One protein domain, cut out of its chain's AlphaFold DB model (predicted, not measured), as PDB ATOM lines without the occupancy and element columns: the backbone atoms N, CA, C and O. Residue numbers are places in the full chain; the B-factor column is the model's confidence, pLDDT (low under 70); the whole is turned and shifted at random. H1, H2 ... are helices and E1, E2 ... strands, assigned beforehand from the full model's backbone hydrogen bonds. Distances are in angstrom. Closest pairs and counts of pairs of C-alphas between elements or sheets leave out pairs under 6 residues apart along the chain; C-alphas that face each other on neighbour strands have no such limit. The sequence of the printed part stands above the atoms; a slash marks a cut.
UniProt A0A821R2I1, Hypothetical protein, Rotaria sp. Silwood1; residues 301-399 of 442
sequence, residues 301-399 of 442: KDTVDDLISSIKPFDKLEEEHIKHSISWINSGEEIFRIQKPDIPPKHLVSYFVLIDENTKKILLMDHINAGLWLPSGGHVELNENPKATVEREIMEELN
ATOM      1  N   LYS A 301     -68.450   7.900  63.914       56.19
ATOM      2  CA  LYS A 301     -67.446   8.824  64.449       56.19
ATOM      3  C   LYS A 301     -66.151   8.838  63.623       56.19
ATOM      4  O   LYS A 301     -65.683   9.923  63.296       56.19
ATOM      5  N   ASP A 302     -65.655   7.670  63.206       57.97
ATOM      6  CA  ASP A 302     -64.444   7.563  62.379       57.97
ATOM      7  C   ASP A 302     -64.694   8.120  60.965       57.97
ATOM      8  O   ASP A 302     -63.838   8.774  60.381       57.97
ATOM      9  N   THR A 303     -65.920   7.971  60.446       72.31
ATOM     10  CA  THR A 303     -66.305   8.543  59.143       72.31
ATOM     11  C   THR A 303     -66.515  10.059  59.178       72.31
ATOM     12  O   THR A 303     -66.370  10.711  58.147       72.31
ATOM     13  N   VAL A 304     -66.845  10.649  60.334       81.38
ATOM     14  CA  VAL A 304     -66.972  12.112  60.466       81.38
ATOM     15  C   VAL A 304     -65.597  12.780  60.435       81.38
ATOM     16  O   VAL A 304     -65.461  13.833  59.815       81.38
ATOM     17  N   ASP A 305     -64.580  12.168  61.046       82.69
ATOM     18  CA  ASP A 305     -63.204  12.680  60.998       82.69
ATOM     19  C   ASP A 305     -62.671  12.719  59.558       82.69
ATOM     20  O   ASP A 305     -62.172  13.750  59.101       82.69
ATOM     21  N   ASP A 306     -62.892  11.640  58.798       83.69
ATOM     22  CA  ASP A 306     -62.552  11.567  57.372       83.69
ATOM     23  C   ASP A 306     -63.304  12.621  56.541       83.69
ATOM     24  O   ASP A 306     -62.718  13.265  55.663       83.69
ATOM     25  N   LEU A 307     -64.596  12.835  56.824       86.12
ATOM     26  CA  LEU A 307     -65.416  13.836  56.134       86.12
ATOM     27  C   LEU A 307     -64.897  15.255  56.373       86.12
ATOM     28  O   LEU A 307     -64.752  16.011  55.415       86.12
ATOM     29  N   ILE A 308     -64.588  15.609  57.624       87.62
ATOM     30  CA  ILE A 308     -64.067  16.937  57.978       87.62
ATOM     31  C   ILE A 308     -62.646  17.123  57.439       87.62
ATOM     32  O   ILE A 308     -62.325  18.183  56.904       87.62
ATOM     33  N   SER A 309     -61.810  16.087  57.509       87.12
ATOM     34  CA  SER A 309     -60.443  16.099  56.972       87.12
ATOM     35  C   SER A 309     -60.401  16.236  55.447       87.12
ATOM     36  O   SER A 309     -59.411  16.715  54.891       87.12
ATOM     37  N   SER A 310     -61.474  15.838  54.762       87.06
ATOM     38  CA  SER A 310     -61.610  15.961  53.308       87.06
ATOM     39  C   SER A 310     -62.034  17.362  52.848       87.06
ATOM     40  O   SER A 310     -61.984  17.646  51.646       87.06
ATOM     41  N   ILE A 311     -62.430  18.247  53.771       86.56
ATOM     42  CA  ILE A 311     -62.797  19.634  53.461       86.56
ATOM     43  C   ILE A 311     -61.531  20.406  53.074       86.56
ATOM     44  O   ILE A 311     -60.539  20.437  53.803       86.56
ATOM     45  N   LYS A 312     -61.566  21.064  51.913       84.94
ATOM     46  CA  LYS A 312     -60.512  21.999  51.500       84.94
ATOM     47  C   LYS A 312     -60.862  23.387  52.033       84.94
ATOM     48  O   LYS A 312     -61.835  23.948  51.536       84.94
ATOM     49  N   PRO A 313     -60.091  23.950  52.979       83.94
ATOM     50  CA  PRO A 313     -60.441  25.230  53.577       83.94
ATOM     51  C   PRO A 313     -60.391  26.359  52.543       83.94
ATOM     52  O   PRO A 313     -59.428  26.477  51.777       83.94
ATOM     53  N   PHE A 314     -61.414  27.208  52.546       75.19
ATOM     54  CA  PHE A 314     -61.493  28.420  51.733       75.19
ATOM     55  C   PHE A 314     -60.629  29.549  52.292       75.19
ATOM     56  O   PHE A 314     -60.091  30.356  51.528       75.19
ATOM     57  N   ASP A 315     -60.484  29.615  53.616       74.69
ATOM     58  CA  ASP A 315     -59.683  30.615  54.309       74.69
ATOM     59  C   ASP A 315     -59.003  30.051  55.571       74.69
ATOM     60  O   ASP A 315     -59.112  28.872  55.910       74.69
ATOM     61  N   LYS A 316     -58.249  30.911  56.265       81.38
ATOM     62  CA  LYS A 316     -57.530  30.528  57.488       81.38
ATOM     63  C   LYS A 316     -58.461  30.210  58.658       81.38
ATOM     64  O   LYS A 316     -58.085  29.409  59.506       81.38
ATOM     65  N   LEU A 317     -59.630  30.847  58.724       76.44
ATOM     66  CA  LEU A 317     -60.577  30.632  59.815       76.44
ATOM     67  C   LEU A 317     -61.200  29.239  59.695       76.44
ATOM     68  O   LEU A 317     -61.286  28.509  60.677       76.44
ATOM     69  N   GLU A 318     -61.569  28.840  58.483       84.00
ATOM     70  CA  GLU A 318     -62.040  27.488  58.223       84.00
ATOM     71  C   GLU A 318     -60.947  26.442  58.471       84.00
ATOM     72  O   GLU A 318     -61.222  25.403  59.066       84.00
ATOM     73  N   GLU A 319     -59.693  26.720  58.102       87.56
ATOM     74  CA  GLU A 319     -58.574  25.825  58.425       87.56
ATOM     75  C   GLU A 319     -58.437  25.605  59.948       87.56
ATOM     76  O   GLU A 319     -58.174  24.487  60.402       87.56
ATOM     77  N   GLU A 320     -58.646  26.650  60.754       89.56
ATOM     78  CA  GLU A 320     -58.688  26.553  62.218       89.56
ATOM     79  C   GLU A 320     -59.907  25.759  62.710       89.56
ATOM     80  O   GLU A 320     -59.762  24.897  63.581       89.56
ATOM     81  N   HIS A 321     -61.092  25.978  62.132       89.94
ATOM     82  CA  HIS A 321     -62.304  25.223  62.469       89.94
ATOM     83  C   HIS A 321     -62.176  23.729  62.156       89.94
ATOM     84  O   HIS A 321     -62.593  22.907  62.975       89.94
ATOM     85  N   ILE A 322     -61.561  23.364  61.027       90.38
ATOM     86  CA  ILE A 322     -61.251  21.972  60.675       90.38
ATOM     87  C   ILE A 322     -60.358  21.359  61.762       90.38
ATOM     88  O   ILE A 322     -60.724  20.348  62.361       90.38
ATOM     89  N   LYS A 323     -59.234  22.007  62.104       92.50
ATOM     90  CA  LYS A 323     -58.299  21.513  63.136       92.50
ATOM     91  C   LYS A 323     -58.965  21.359  64.506       92.50
ATOM     92  O   LYS A 323     -58.752  20.352  65.181       92.50
ATOM     93  N   HIS A 324     -59.773  22.333  64.925       91.62
ATOM     94  CA  HIS A 324     -60.493  22.270  66.198       91.62
ATOM     95  C   HIS A 324     -61.561  21.175  66.218       91.62
ATOM     96  O   HIS A 324     -61.713  20.503  67.239       91.62
ATOM     97  N   SER A 325     -62.274  20.971  65.110       91.44
ATOM     98  CA  SER A 325     -63.312  19.941  65.006       91.44
ATOM     99  C   SER A 325     -62.709  18.538  65.033       91.44
ATOM    100  O   SER A 325     -63.173  17.701  65.801       91.44
ATOM    101  N   ILE A 326     -61.611  18.317  64.303       90.88
ATOM    102  CA  ILE A 326     -60.839  17.064  64.334       90.88
ATOM    103  C   ILE A 326     -60.310  16.790  65.748       90.88
ATOM    104  O   ILE A 326     -60.464  15.692  66.278       90.88
ATOM    105  N   SER A 327     -59.719  17.794  66.406       91.38
ATOM    106  CA  SER A 327     -59.238  17.667  67.792       91.38
ATOM    107  C   SER A 327     -60.369  17.311  68.765       91.38
ATOM    108  O   SER A 327     -60.202  16.467  69.643       91.38
ATOM    109  N   TRP A 328     -61.546  17.914  68.582       91.62
ATOM    110  CA  TRP A 328     -62.729  17.646  69.395       91.62
ATOM    111  C   TRP A 328     -63.306  16.242  69.172       91.62
ATOM    112  O   TRP A 328     -63.649  15.572  70.138       91.62
ATOM    113  N   ILE A 329     -63.354  15.748  67.935       88.00
ATOM    114  CA  ILE A 329     -63.764  14.363  67.656       88.00
ATOM    115  C   ILE A 329     -62.788  13.384  68.322       88.00
ATOM    116  O   ILE A 329     -63.208  12.460  69.031       88.00
ATOM    117  N   ASN A 330     -61.488  13.638  68.163       86.38
ATOM    118  CA  ASN A 330     -60.409  12.803  68.690       86.38
ATOM    119  C   ASN A 330     -60.258  12.859  70.219       86.38
ATOM    120  O   ASN A 330     -59.652  11.958  70.797       86.38
ATOM    121  N   SER A 331     -60.832  13.857  70.901       88.56
ATOM    122  CA  SER A 331     -60.818  13.922  72.370       88.56
ATOM    123  C   SER A 331     -61.671  12.831  73.024       88.56
ATOM    124  O   SER A 331     -61.536  12.572  74.220       88.56
ATOM    125  N   GLY A 332     -62.552  12.185  72.253       83.88
ATOM    126  CA  GLY A 332     -63.483  11.186  72.769       83.88
ATOM    127  C   GLY A 332     -64.770  11.783  73.339       83.88
ATOM    128  O   GLY A 332     -65.665  11.015  73.681       83.88
ATOM    129  N   GLU A 333     -64.896  13.112  73.386       87.00
ATOM    130  CA  GLU A 333     -66.139  13.777  73.777       87.00
ATOM    131  C   GLU A 333     -67.304  13.380  72.860       87.00
ATOM    132  O   GLU A 333     -67.121  12.945  71.714       87.00
ATOM    133  N   GLU A 334     -68.513  13.497  73.409       89.38
ATOM    134  CA  GLU A 334     -69.742  13.258  72.667       89.38
ATOM    135  C   GLU A 334     -69.945  14.381  71.645       89.38
ATOM    136  O   GLU A 334     -69.919  15.563  71.990       89.38
ATOM    137  N   ILE A 335     -70.115  13.990  70.384       89.12
ATOM    138  CA  ILE A 335     -70.265  14.894  69.239       89.12
ATOM    139  C   ILE A 335     -71.710  14.949  68.746       89.12
ATOM    140  O   ILE A 335     -72.065  15.873  68.016       89.12
ATOM    141  N   PHE A 336     -72.547  13.991  69.145       88.50
ATOM    142  CA  PHE A 336     -73.959  13.924  68.785       88.50
ATOM    143  C   PHE A 336     -74.831  14.556  69.864       88.50
ATOM    144  O   PHE A 336     -74.492  14.562  71.048       88.50
ATOM    145  N   ARG A 337     -76.009  15.047  69.476       83.88
ATOM    146  CA  ARG A 337     -77.020  15.436  70.461       83.88
ATOM    147  C   ARG A 337     -77.650  14.176  71.041       83.88
ATOM    148  O   ARG A 337     -78.292  13.410  70.335       83.88
ATOM    149  N   ILE A 338     -77.500  13.989  72.345       82.56
ATOM    150  CA  ILE A 338     -78.060  12.842  73.069       82.56
ATOM    151  C   ILE A 338     -79.423  13.158  73.689       82.56
ATOM    152  O   ILE A 338     -80.216  12.250  73.936       82.56
ATOM    153  N   GLN A 339     -79.717  14.434  73.966       80.50
ATOM    154  CA  GLN A 339     -80.989  14.838  74.567       80.50
ATOM    155  C   GLN A 339     -81.385  16.283  74.205       80.50
ATOM    156  O   GLN A 339     -80.546  17.171  74.056       80.50
ATOM    157  N   LYS A 340     -82.699  16.531  74.089       69.06
ATOM    158  CA  LYS A 340     -83.278  17.872  73.880       69.06
ATOM    159  C   LYS A 340     -83.239  18.723  75.176       69.06
ATOM    160  O   LYS A 340     -83.446  18.157  76.247       69.06
ATOM    161  N   PRO A 341     -83.090  20.065  75.116       66.75
ATOM    162  CA  PRO A 341     -82.909  20.867  73.915       66.75
ATOM    163  C   PRO A 341     -81.494  20.738  73.352       66.75
ATOM    164  O   PRO A 341     -81.414  20.335  72.219       66.75
ATOM    165  N   ASP A 342     -80.402  20.905  74.089       72.94
ATOM    166  CA  ASP A 342     -79.057  20.932  73.476       72.94
ATOM    167  C   ASP A 342     -78.046  20.227  74.389       72.94
ATOM    168  O   ASP A 342     -77.210  20.862  75.026       72.94
ATOM    169  N   ILE A 343     -78.187  18.910  74.564       82.06
ATOM    170  CA  ILE A 343     -77.314  18.122  75.446       82.06
ATOM    171  C   ILE A 343     -76.511  17.131  74.592       82.06
ATOM    172  O   ILE A 343     -77.140  16.289  73.942       82.06
ATOM    173  N   PRO A 344     -75.162  17.180  74.618       86.19
ATOM    174  CA  PRO A 344     -74.326  18.228  75.224       86.19
ATOM    175  C   PRO A 344     -74.470  19.591  74.505       86.19
ATOM    176  O   PRO A 344     -74.891  19.618  73.350       86.19
ATOM    177  N   PRO A 345     -74.092  20.726  75.136       84.50
ATOM    178  CA  PRO A 345     -74.239  22.057  74.526       84.50
ATOM    179  C   PRO A 345     -73.470  22.239  73.216       84.50
ATOM    180  O   PRO A 345     -73.916  22.956  72.327       84.50
ATOM    181  N   LYS A 346     -72.314  21.582  73.093       89.00
ATOM    182  CA  LYS A 346     -71.542  21.504  71.853       89.00
ATOM    183  C   LYS A 346     -71.825  20.155  71.204       89.00
ATOM    184  O   LYS A 346     -71.474  19.134  71.778       89.00
ATOM    185  N   HIS A 347     -72.440  20.163  70.032       90.69
ATOM    186  CA  HIS A 347     -72.774  18.970  69.252       90.69
ATOM    187  C   HIS A 347     -72.771  19.322  67.754       90.69
ATOM    188  O   HIS A 347     -72.734  20.498  67.382       90.69
ATOM    189  N   LEU A 348     -72.779  18.311  66.889       88.94
ATOM    190  CA  LEU A 348     -72.800  18.479  65.440       88.94
ATOM    191  C   LEU A 348     -74.199  18.819  64.926       88.94
ATOM    192  O   LEU A 348     -75.213  18.266  65.355       88.94
ATOM    193  N   VAL A 349     -74.219  19.702  63.935       85.94
ATOM    194  CA  VAL A 349     -75.403  20.098  63.174       85.94
ATOM    195  C   VAL A 349     -75.009  20.076  61.704       85.94
ATOM    196  O   VAL A 349     -73.900  20.492  61.360       85.94
ATOM    197  N   SER A 350     -75.895  19.585  60.844       86.00
ATOM    198  CA  SER A 350     -75.689  19.584  59.397       86.00
ATOM    199  C   SER A 350     -76.677  20.525  58.733       86.00
ATOM    200  O   SER A 350     -77.878  20.447  58.980       86.00
ATOM    201  N   TYR A 351     -76.162  21.397  57.871       83.00
ATOM    202  CA  TYR A 351     -76.960  22.340  57.096       83.00
ATOM    203  C   TYR A 351     -76.841  22.049  55.607       83.00
ATOM    204  O   TYR A 351     -75.813  21.565  55.132       83.00
ATOM    205  N   PHE A 352     -77.880  22.406  54.865       79.56
ATOM    206  CA  PHE A 352     -77.922  22.303  53.419       79.56
ATOM    207  C   PHE A 352     -78.489  23.574  52.794       79.56
ATOM    208  O   PHE A 352     -79.278  24.315  53.380       79.56
ATOM    209  N   VAL A 353     -78.067  23.826  51.561       78.31
ATOM    210  CA  VAL A 353     -78.512  24.966  50.767       78.31
ATOM    211  C   VAL A 353     -79.062  24.423  49.462       78.31
ATOM    212  O   VAL A 353     -78.331  23.789  48.705       78.31
ATOM    213  N   LEU A 354     -80.339  24.686  49.184       72.81
ATOM    214  CA  LEU A 354     -80.884  24.405  47.860       72.81
ATOM    215  C   LEU A 354     -80.435  25.475  46.877       72.81
ATOM    216  O   LEU A 354     -80.476  26.669  47.183       72.81
ATOM    217  N   ILE A 355     -80.056  25.037  45.682       69.19
ATOM    218  CA  ILE A 355     -79.606  25.904  44.602       69.19
ATOM    219  C   ILE A 355     -80.547  25.715  43.416       69.19
ATOM    220  O   ILE A 355     -80.778  24.600  42.964       69.19
ATOM    221  N   ASP A 356     -81.070  26.817  42.891       70.06
ATOM    222  CA  ASP A 356     -81.690  26.845  41.572       70.06
ATOM    223  C   ASP A 356     -80.587  27.033  40.528       70.06
ATOM    224  O   ASP A 356     -79.996  28.113  40.397       70.06
ATOM    225  N   GLU A 357     -80.303  25.975  39.773       64.44
ATOM    226  CA  GLU A 357     -79.249  25.970  38.764       64.44
ATOM    227  C   GLU A 357     -79.505  26.936  37.603       64.44
ATOM    228  O   GLU A 357     -78.538  27.444  37.023       64.44
ATOM    229  N   ASN A 358     -80.771  27.224  37.285       61.88
ATOM    230  CA  ASN A 358     -81.145  28.101  36.178       61.88
ATOM    231  C   ASN A 358     -80.946  29.564  36.554       61.88
ATOM    232  O   ASN A 358     -80.416  30.354  35.774       61.88
ATOM    233  N   THR A 359     -81.374  29.935  37.762       65.81
ATOM    234  CA  THR A 359     -81.308  31.331  38.213       65.81
ATOM    235  C   THR A 359     -80.063  31.650  39.036       65.81
ATOM    236  O   THR A 359     -79.838  32.821  39.346       65.81
ATOM    237  N   LYS A 360     -79.242  30.637  39.360       66.12
ATOM    238  CA  LYS A 360     -78.070  30.726  40.251       66.12
ATOM    239  C   LYS A 360     -78.426  31.378  41.587       66.12
ATOM    240  O   LYS A 360     -77.683  32.208  42.107       66.12
ATOM    241  N   LYS A 361     -79.596  31.034  42.121       65.50
ATOM    242  CA  LYS A 361     -80.081  31.516  43.417       65.50
ATOM    243  C   LYS A 361     -80.037  30.393  44.428       65.50
ATOM    244  O   LYS A 361     -80.218  29.234  44.077       65.50
ATOM    245  N   ILE A 362     -79.842  30.771  45.681       65.81
ATOM    246  CA  ILE A 362     -79.952  29.858  46.811       65.81
ATOM    247  C   ILE A 362     -81.263  30.098  47.551       65.81
ATOM    248  O   ILE A 362     -81.738  31.236  47.621       65.81
ATOM    249  N   LEU A 363     -81.843  29.035  48.099       67.44
ATOM    250  CA  LEU A 363     -82.978  29.135  49.006       67.44
ATOM    251  C   LEU A 363     -82.468  29.280  50.441       67.44
ATOM    252  O   LEU A 363     -81.653  28.485  50.901       67.44
ATOM    253  N   LEU A 364     -82.989  30.283  51.141       68.44
ATOM    254  CA  LEU A 364     -82.854  30.435  52.587       68.44
ATOM    255  C   LEU A 364     -84.254  30.362  53.194       68.44
ATOM    256  O   LEU A 364     -85.204  30.887  52.604       68.44
ATOM    257  N   MET A 365     -84.383  29.746  54.365       61.47
ATOM    258  CA  MET A 365     -85.642  29.671  55.103       61.47
ATOM    259  C   MET A 365     -85.687  30.709  56.228       61.47
ATOM    260  O   MET A 365     -84.660  31.062  56.810       61.47
ATOM    261  N   ASP A 366     -86.887  31.224  56.515       68.00
ATOM    262  CA  ASP A 366     -87.125  32.126  57.649       68.00
ATOM    263  C   ASP A 366     -87.100  31.306  58.943       68.00
ATOM    264  O   ASP A 366     -88.074  30.635  59.298       68.00
ATOM    265  N   HIS A 367     -85.966  31.325  59.639       65.88
ATOM    266  CA  HIS A 367     -85.785  30.562  60.862       65.88
ATOM    267  C   HIS A 367     -86.454  31.294  62.034       65.88
ATOM    268  O   HIS A 367     -85.857  32.166  62.674       65.88
ATOM    269  N   ILE A 368     -87.702  30.914  62.330       62.97
ATOM    270  CA  ILE A 368     -88.619  31.588  63.272       62.97
ATOM    271  C   ILE A 368     -87.960  31.906  64.621       62.97
ATOM    272  O   ILE A 368     -88.095  33.019  65.128       62.97
ATOM    273  N   ASN A 369     -87.208  30.954  65.180       58.59
ATOM    274  CA  ASN A 369     -86.585  31.099  66.498       58.59
ATOM    275  C   ASN A 369     -85.317  31.965  66.485       58.59
ATOM    276  O   ASN A 369     -84.964  32.543  67.509       58.59
ATOM    277  N   ALA A 370     -84.633  32.061  65.340       59.34
ATOM    278  CA  ALA A 370     -83.426  32.880  65.198       59.34
ATOM    279  C   ALA A 370     -83.746  34.284  64.664       59.34
ATOM    280  O   ALA A 370     -82.946  35.202  64.828       59.34
ATOM    281  N   GLY A 371     -84.904  34.461  64.019       60.25
ATOM    282  CA  GLY A 371     -85.283  35.703  63.351       60.25
ATOM    283  C   GLY A 371     -84.383  36.053  62.160       60.25
ATOM    284  O   GLY A 371     -84.248  37.236  61.840       60.25
ATOM    285  N   LEU A 372     -83.751  35.047  61.543       60.81
ATOM    286  CA  LEU A 372     -82.788  35.175  60.448       60.81
ATOM    287  C   LEU A 372     -83.189  34.296  59.258       60.81
ATOM    288  O   LEU A 372     -83.799  33.245  59.433       60.81
ATOM    289  N   TRP A 373     -82.771  34.708  58.061       61.97
ATOM    290  CA  TRP A 373     -82.810  33.868  56.864       61.97
ATOM    291  C   TRP A 373     -81.573  32.978  56.848       61.97
ATOM    292  O   TRP A 373     -80.464  33.488  56.671       61.97
ATOM    293  N   LEU A 374     -81.756  31.678  57.060       68.50
ATOM    294  CA  LEU A 374     -80.664  30.717  57.209       68.50
ATOM    295  C   LEU A 374     -80.829  29.536  56.246       68.50
ATOM    296  O   LEU A 374     -81.949  29.245  55.815       68.50
ATOM    297  N   PRO A 375     -79.725  28.860  55.892       71.25
ATOM    298  CA  PRO A 375     -79.784  27.514  55.343       71.25
ATOM    299  C   PRO A 375     -80.577  26.587  56.266       71.25
ATOM    300  O   PRO A 375     -80.466  26.687  57.490       71.25
ATOM    301  N   SER A 376     -81.358  25.697  55.666       75.50
ATOM    302  CA  SER A 376     -82.060  24.635  56.382       75.50
ATOM    303  C   SER A 376     -81.096  23.583  56.902       75.50
ATOM    304  O   SER A 376     -79.973  23.455  56.409       75.50
ATOM    305  N   GLY A 377     -81.528  22.821  57.898       80.69
ATOM    306  CA  GLY A 377     -80.703  21.785  58.491       80.69
ATOM    307  C   GLY A 377     -81.085  21.479  59.921       80.69
ATOM    308  O   GLY A 377     -81.939  22.130  60.519       80.69
ATOM    309  N   GLY A 378     -80.383  20.514  60.492       83.25
ATOM    310  CA  GLY A 378     -80.728  20.005  61.801       83.25
ATOM    311  C   GLY A 378     -79.605  19.256  62.483       83.25
ATOM    312  O   GLY A 378     -78.480  19.129  61.990       83.25
ATOM    313  N   HIS A 379     -79.919  18.829  63.698       83.25
ATOM    314  CA  HIS A 379     -78.966  18.184  64.585       83.25
ATOM    315  C   HIS A 379     -78.606  16.814  64.028       83.25
ATOM    316  O   HIS A 379     -79.481  16.096  63.548       83.25
ATOM    317  N   VAL A 380     -77.330  16.450  64.127       82.75
ATOM    318  CA  VAL A 380     -76.898  15.091  63.803       82.75
ATOM    319  C   VAL A 380     -77.270  14.193  64.982       82.75
ATOM    320  O   VAL A 380     -76.786  14.396  66.102       82.75
ATOM    321  N   GLU A 381     -78.168  13.239  64.741       80.69
ATOM    322  CA  GLU A 381     -78.649  12.308  65.765       80.69
ATOM    323  C   GLU A 381     -77.576  11.262  66.128       80.69
ATOM    324  O   GLU A 381     -76.572  11.087  65.433       80.69
ATOM    325  N   LEU A 382     -77.760  10.556  67.251       80.69
ATOM    326  CA  LEU A 382     -76.781   9.584  67.750       80.69
ATOM    327  C   LEU A 382     -76.479   8.491  66.708       80.69
ATOM    328  O   LEU A 382     -77.363   7.721  66.330       80.69
ATOM    329  N   ASN A 383     -75.205   8.373  66.321       75.62
ATOM    330  CA  ASN A 383     -74.714   7.469  65.269       75.62
ATOM    331  C   ASN A 383     -75.268   7.760  63.861       75.62
ATOM    332  O   ASN A 383     -75.235   6.881  62.997       75.62
ATOM    333  N   GLU A 384     -75.762   8.971  63.607       81.56
ATOM    334  CA  GLU A 384     -76.188   9.416  62.282       81.56
ATOM    335  C   GLU A 384     -75.007  10.021  61.508       81.56
ATOM    336  O   GLU A 384     -74.169  10.736  62.060       81.56
ATOM    337  N   ASN A 385     -74.903   9.721  60.210       84.25
ATOM    338  CA  ASN A 385     -73.909  10.362  59.352       84.25
ATOM    339  C   ASN A 385     -74.393  11.774  58.964       84.25
ATOM    340  O   ASN A 385     -75.553  11.896  58.575       84.25
ATOM    341  N   PRO A 386     -73.531  12.812  58.956       86.19
ATOM    342  CA  PRO A 386     -73.919  14.174  58.569       86.19
ATOM    343  C   PRO A 386     -74.676  14.278  57.234       86.19
ATOM    344  O   PRO A 386     -75.611  15.063  57.107       86.19
ATOM    345  N   LYS A 387     -74.324  13.456  56.236       84.62
ATOM    346  CA  LYS A 387     -75.044  13.406  54.957       84.62
ATOM    347  C   LYS A 387     -76.456  12.835  55.122       84.62
ATOM    348  O   LYS A 387     -77.402  13.399  54.584       84.62
ATOM    349  N   ALA A 388     -76.600  11.763  55.901       84.69
ATOM    350  CA  ALA A 388     -77.901  11.167  56.205       84.69
ATOM    351  C   ALA A 388     -78.795  12.132  57.002       84.69
ATOM    352  O   ALA A 388     -79.994  12.209  56.740       84.69
ATOM    353  N   THR A 389     -78.208  12.933  57.901       85.06
ATOM    354  CA  THR A 389     -78.910  14.035  58.577       85.06
ATOM    355  C   THR A 389     -79.499  14.998  57.548       85.06
ATOM    356  O   THR A 389     -80.680  15.313  57.612       85.06
ATOM    357  N   VAL A 390     -78.719  15.425  56.550       82.69
ATOM    358  CA  VAL A 390     -79.217  16.313  55.489       82.69
ATOM    359  C   VAL A 390     -80.327  15.660  54.659       82.69
ATOM    360  O   VAL A 390     -81.323  16.316  54.370       82.69
ATOM    361  N   GLU A 391     -80.194  14.385  54.289       84.00
ATOM    362  CA  GLU A 391     -81.239  13.648  53.557       84.00
ATOM    363  C   GLU A 391     -82.565  13.628  54.327       84.00
ATOM    364  O   GLU A 391     -83.622  13.897  53.748       84.00
ATOM    365  N   ARG A 392     -82.501  13.360  55.636       87.38
ATOM    366  CA  ARG A 392     -83.658  13.375  56.534       87.38
ATOM    367  C   ARG A 392     -84.268  14.771  56.643       87.38
ATOM    368  O   ARG A 392     -85.467  14.916  56.429       87.38
ATOM    369  N   GLU A 393     -83.461  15.793  56.913       80.25
ATOM    370  CA  GLU A 393     -83.935  17.173  57.099       80.25
ATOM    371  C   GLU A 393     -84.515  17.769  55.799       80.25
ATOM    372  O   GLU A 393     -85.537  18.446  55.835       80.25
ATOM    373  N   ILE A 394     -83.950  17.466  54.619       77.38
ATOM    374  CA  ILE A 394     -84.538  17.866  53.323       77.38
ATOM    375  C   ILE A 394     -85.929  17.246  53.147       77.38
ATOM    376  O   ILE A 394     -86.864  17.920  52.700       77.38
ATOM    377  N   MET A 395     -86.083  15.967  53.490       78.56
ATOM    378  CA  MET A 395     -87.370  15.288  53.390       78.56
ATOM    379  C   MET A 395     -88.380  15.840  54.410       78.56
ATOM    380  O   MET A 395     -89.532  16.080  54.056       78.56
ATOM    381  N   GLU A 396     -87.965  16.075  55.654       75.50
ATOM    382  CA  GLU A 396     -88.833  16.569  56.731       75.50
ATOM    383  C   GLU A 396     -89.261  18.029  56.527       75.50
ATOM    384  O   GLU A 396     -90.438  18.355  56.698       75.50
ATOM    385  N   GLU A 397     -88.334  18.907  56.137       72.69
ATOM    386  CA  GLU A 397     -88.605  20.342  56.007       72.69
ATOM    387  C   GLU A 397     -89.196  20.720  54.647       72.69
ATOM    388  O   GLU A 397     -90.037  21.620  54.562       72.69
ATOM    389  N   LEU A 398     -88.756  20.055  53.573       73.00
ATOM    390  CA  LEU A 398     -89.074  20.453  52.199       73.00
ATOM    391  C   LEU A 398     -89.854  19.396  51.415       73.00
ATOM    392  O   LEU A 398     -90.384  19.719  50.351       73.00
ATOM    393  N   ASN A 399     -89.970  18.166  51.932       75.19
ATOM    394  CA  ASN A 399     -90.610  17.034  51.252       75.19
ATOM    395  C   ASN A 399     -90.019  16.785  49.850       75.19
ATOM    396  O   ASN A 399     -90.738  16.539  48.878       75.19
TER     397      ASN A 399
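AT A GLANCE: This is residues 301 to 399 of the 442 residues of the protein "Hypothetical protein" of Rotaria sp. Silwood1 (UniProt A0A821R2I1). A thin ribbon of paired strands runs through the domain, with a helical hairpin, H1 and H2, at one end and two small strand hairpins, E2 with E3 and E4 with E5, at the other. In its middle E1 and E6 pair side by side, and H3 packs on both of them. The printed part has 99 residues with three named helices and six named strands, in the order H1 H2 E1 E2 E3 E4 E5 E6 H3; the class is mixed, helices and strands. The three sheets, E1 - E6, E2 - E3 and E4 - E5, have two antiparallel strands each. The whole is only just compact, close to loose, with a radius of gyration of the C-alphas of 14.8 A, and spans 42 by 33 by 24 A.

HOW THE PARTS SIT: H1, residues 301 to 309, and H2, residues 316 to 330, form a helical hairpin and touch, the closest C-alphas being those of Asp 305 and Ile 326 at 6.0 A, with a shallow tilt of 15 degrees, opposite ways. E1, residues 349 to 352, runs on into E2, residues 354 to 356, at 9 degrees. E2 and E3, residues 361 to 363, form a hairpin, with N 356 and O 361 at 2.8 A, within hydrogen-bond range. E3 runs on into E4, residues 365 to 367, at 39 degrees. E4 and E5, residues 372 to 374, form a hairpin, with N 365 and O 374 at 2.9 A. E5 runs on into E6, residues 376 to 379, at 84 degrees. E6 is the antiparallel neighbour of E1, at 160 degrees between directions; N 352 and O 376 are 2.8 A apart, N 378 and O 350 2.9 A. The closest C-alphas of E6 and H3, residues 386 to 398, are those of Gly 377 and Glu 393, 5.8 A apart; those of E1 and H3 are Ser 350 and Pro 386, also 5.8 A. H1 and H3 are close but not clearly touching, Val 304 and Pro 386 having the closest C-alphas at 7.5 A, and stand about perpendicular at 88 degrees. H2 and H3 are apart. In H1, H2 and H3 every O i to N i+4 pair is within hydrogen-bond range.

IN THESE COORDINATES: H1 begins at C-alpha 301, (-67.446, 8.824, 64.449), and is 12.6 A long from first to last C-alpha. H2 measures 21.2 A. E1 begins at C-alpha 349, (-75.403, 20.098, 63.174), and measures 10.3 A; E6 measures 10.9 A. E2, E3, E4 and E5 have three residues each. H3, 17.6 A, ends at C-alpha 398, (-89.074, 20.453, 52.199).

THE WHOLE: The C-alphas of Gly 332 and Asn 358 are the two farthest apart, at 44.0 A. The printed part has no cut. The link from H2 to E1, residues 331 to 348, is long. Mean pLDDT of the printed part is 78.8; it is under 70 at residues 301 to 302, 340 to 341, 355 and 357 to 374.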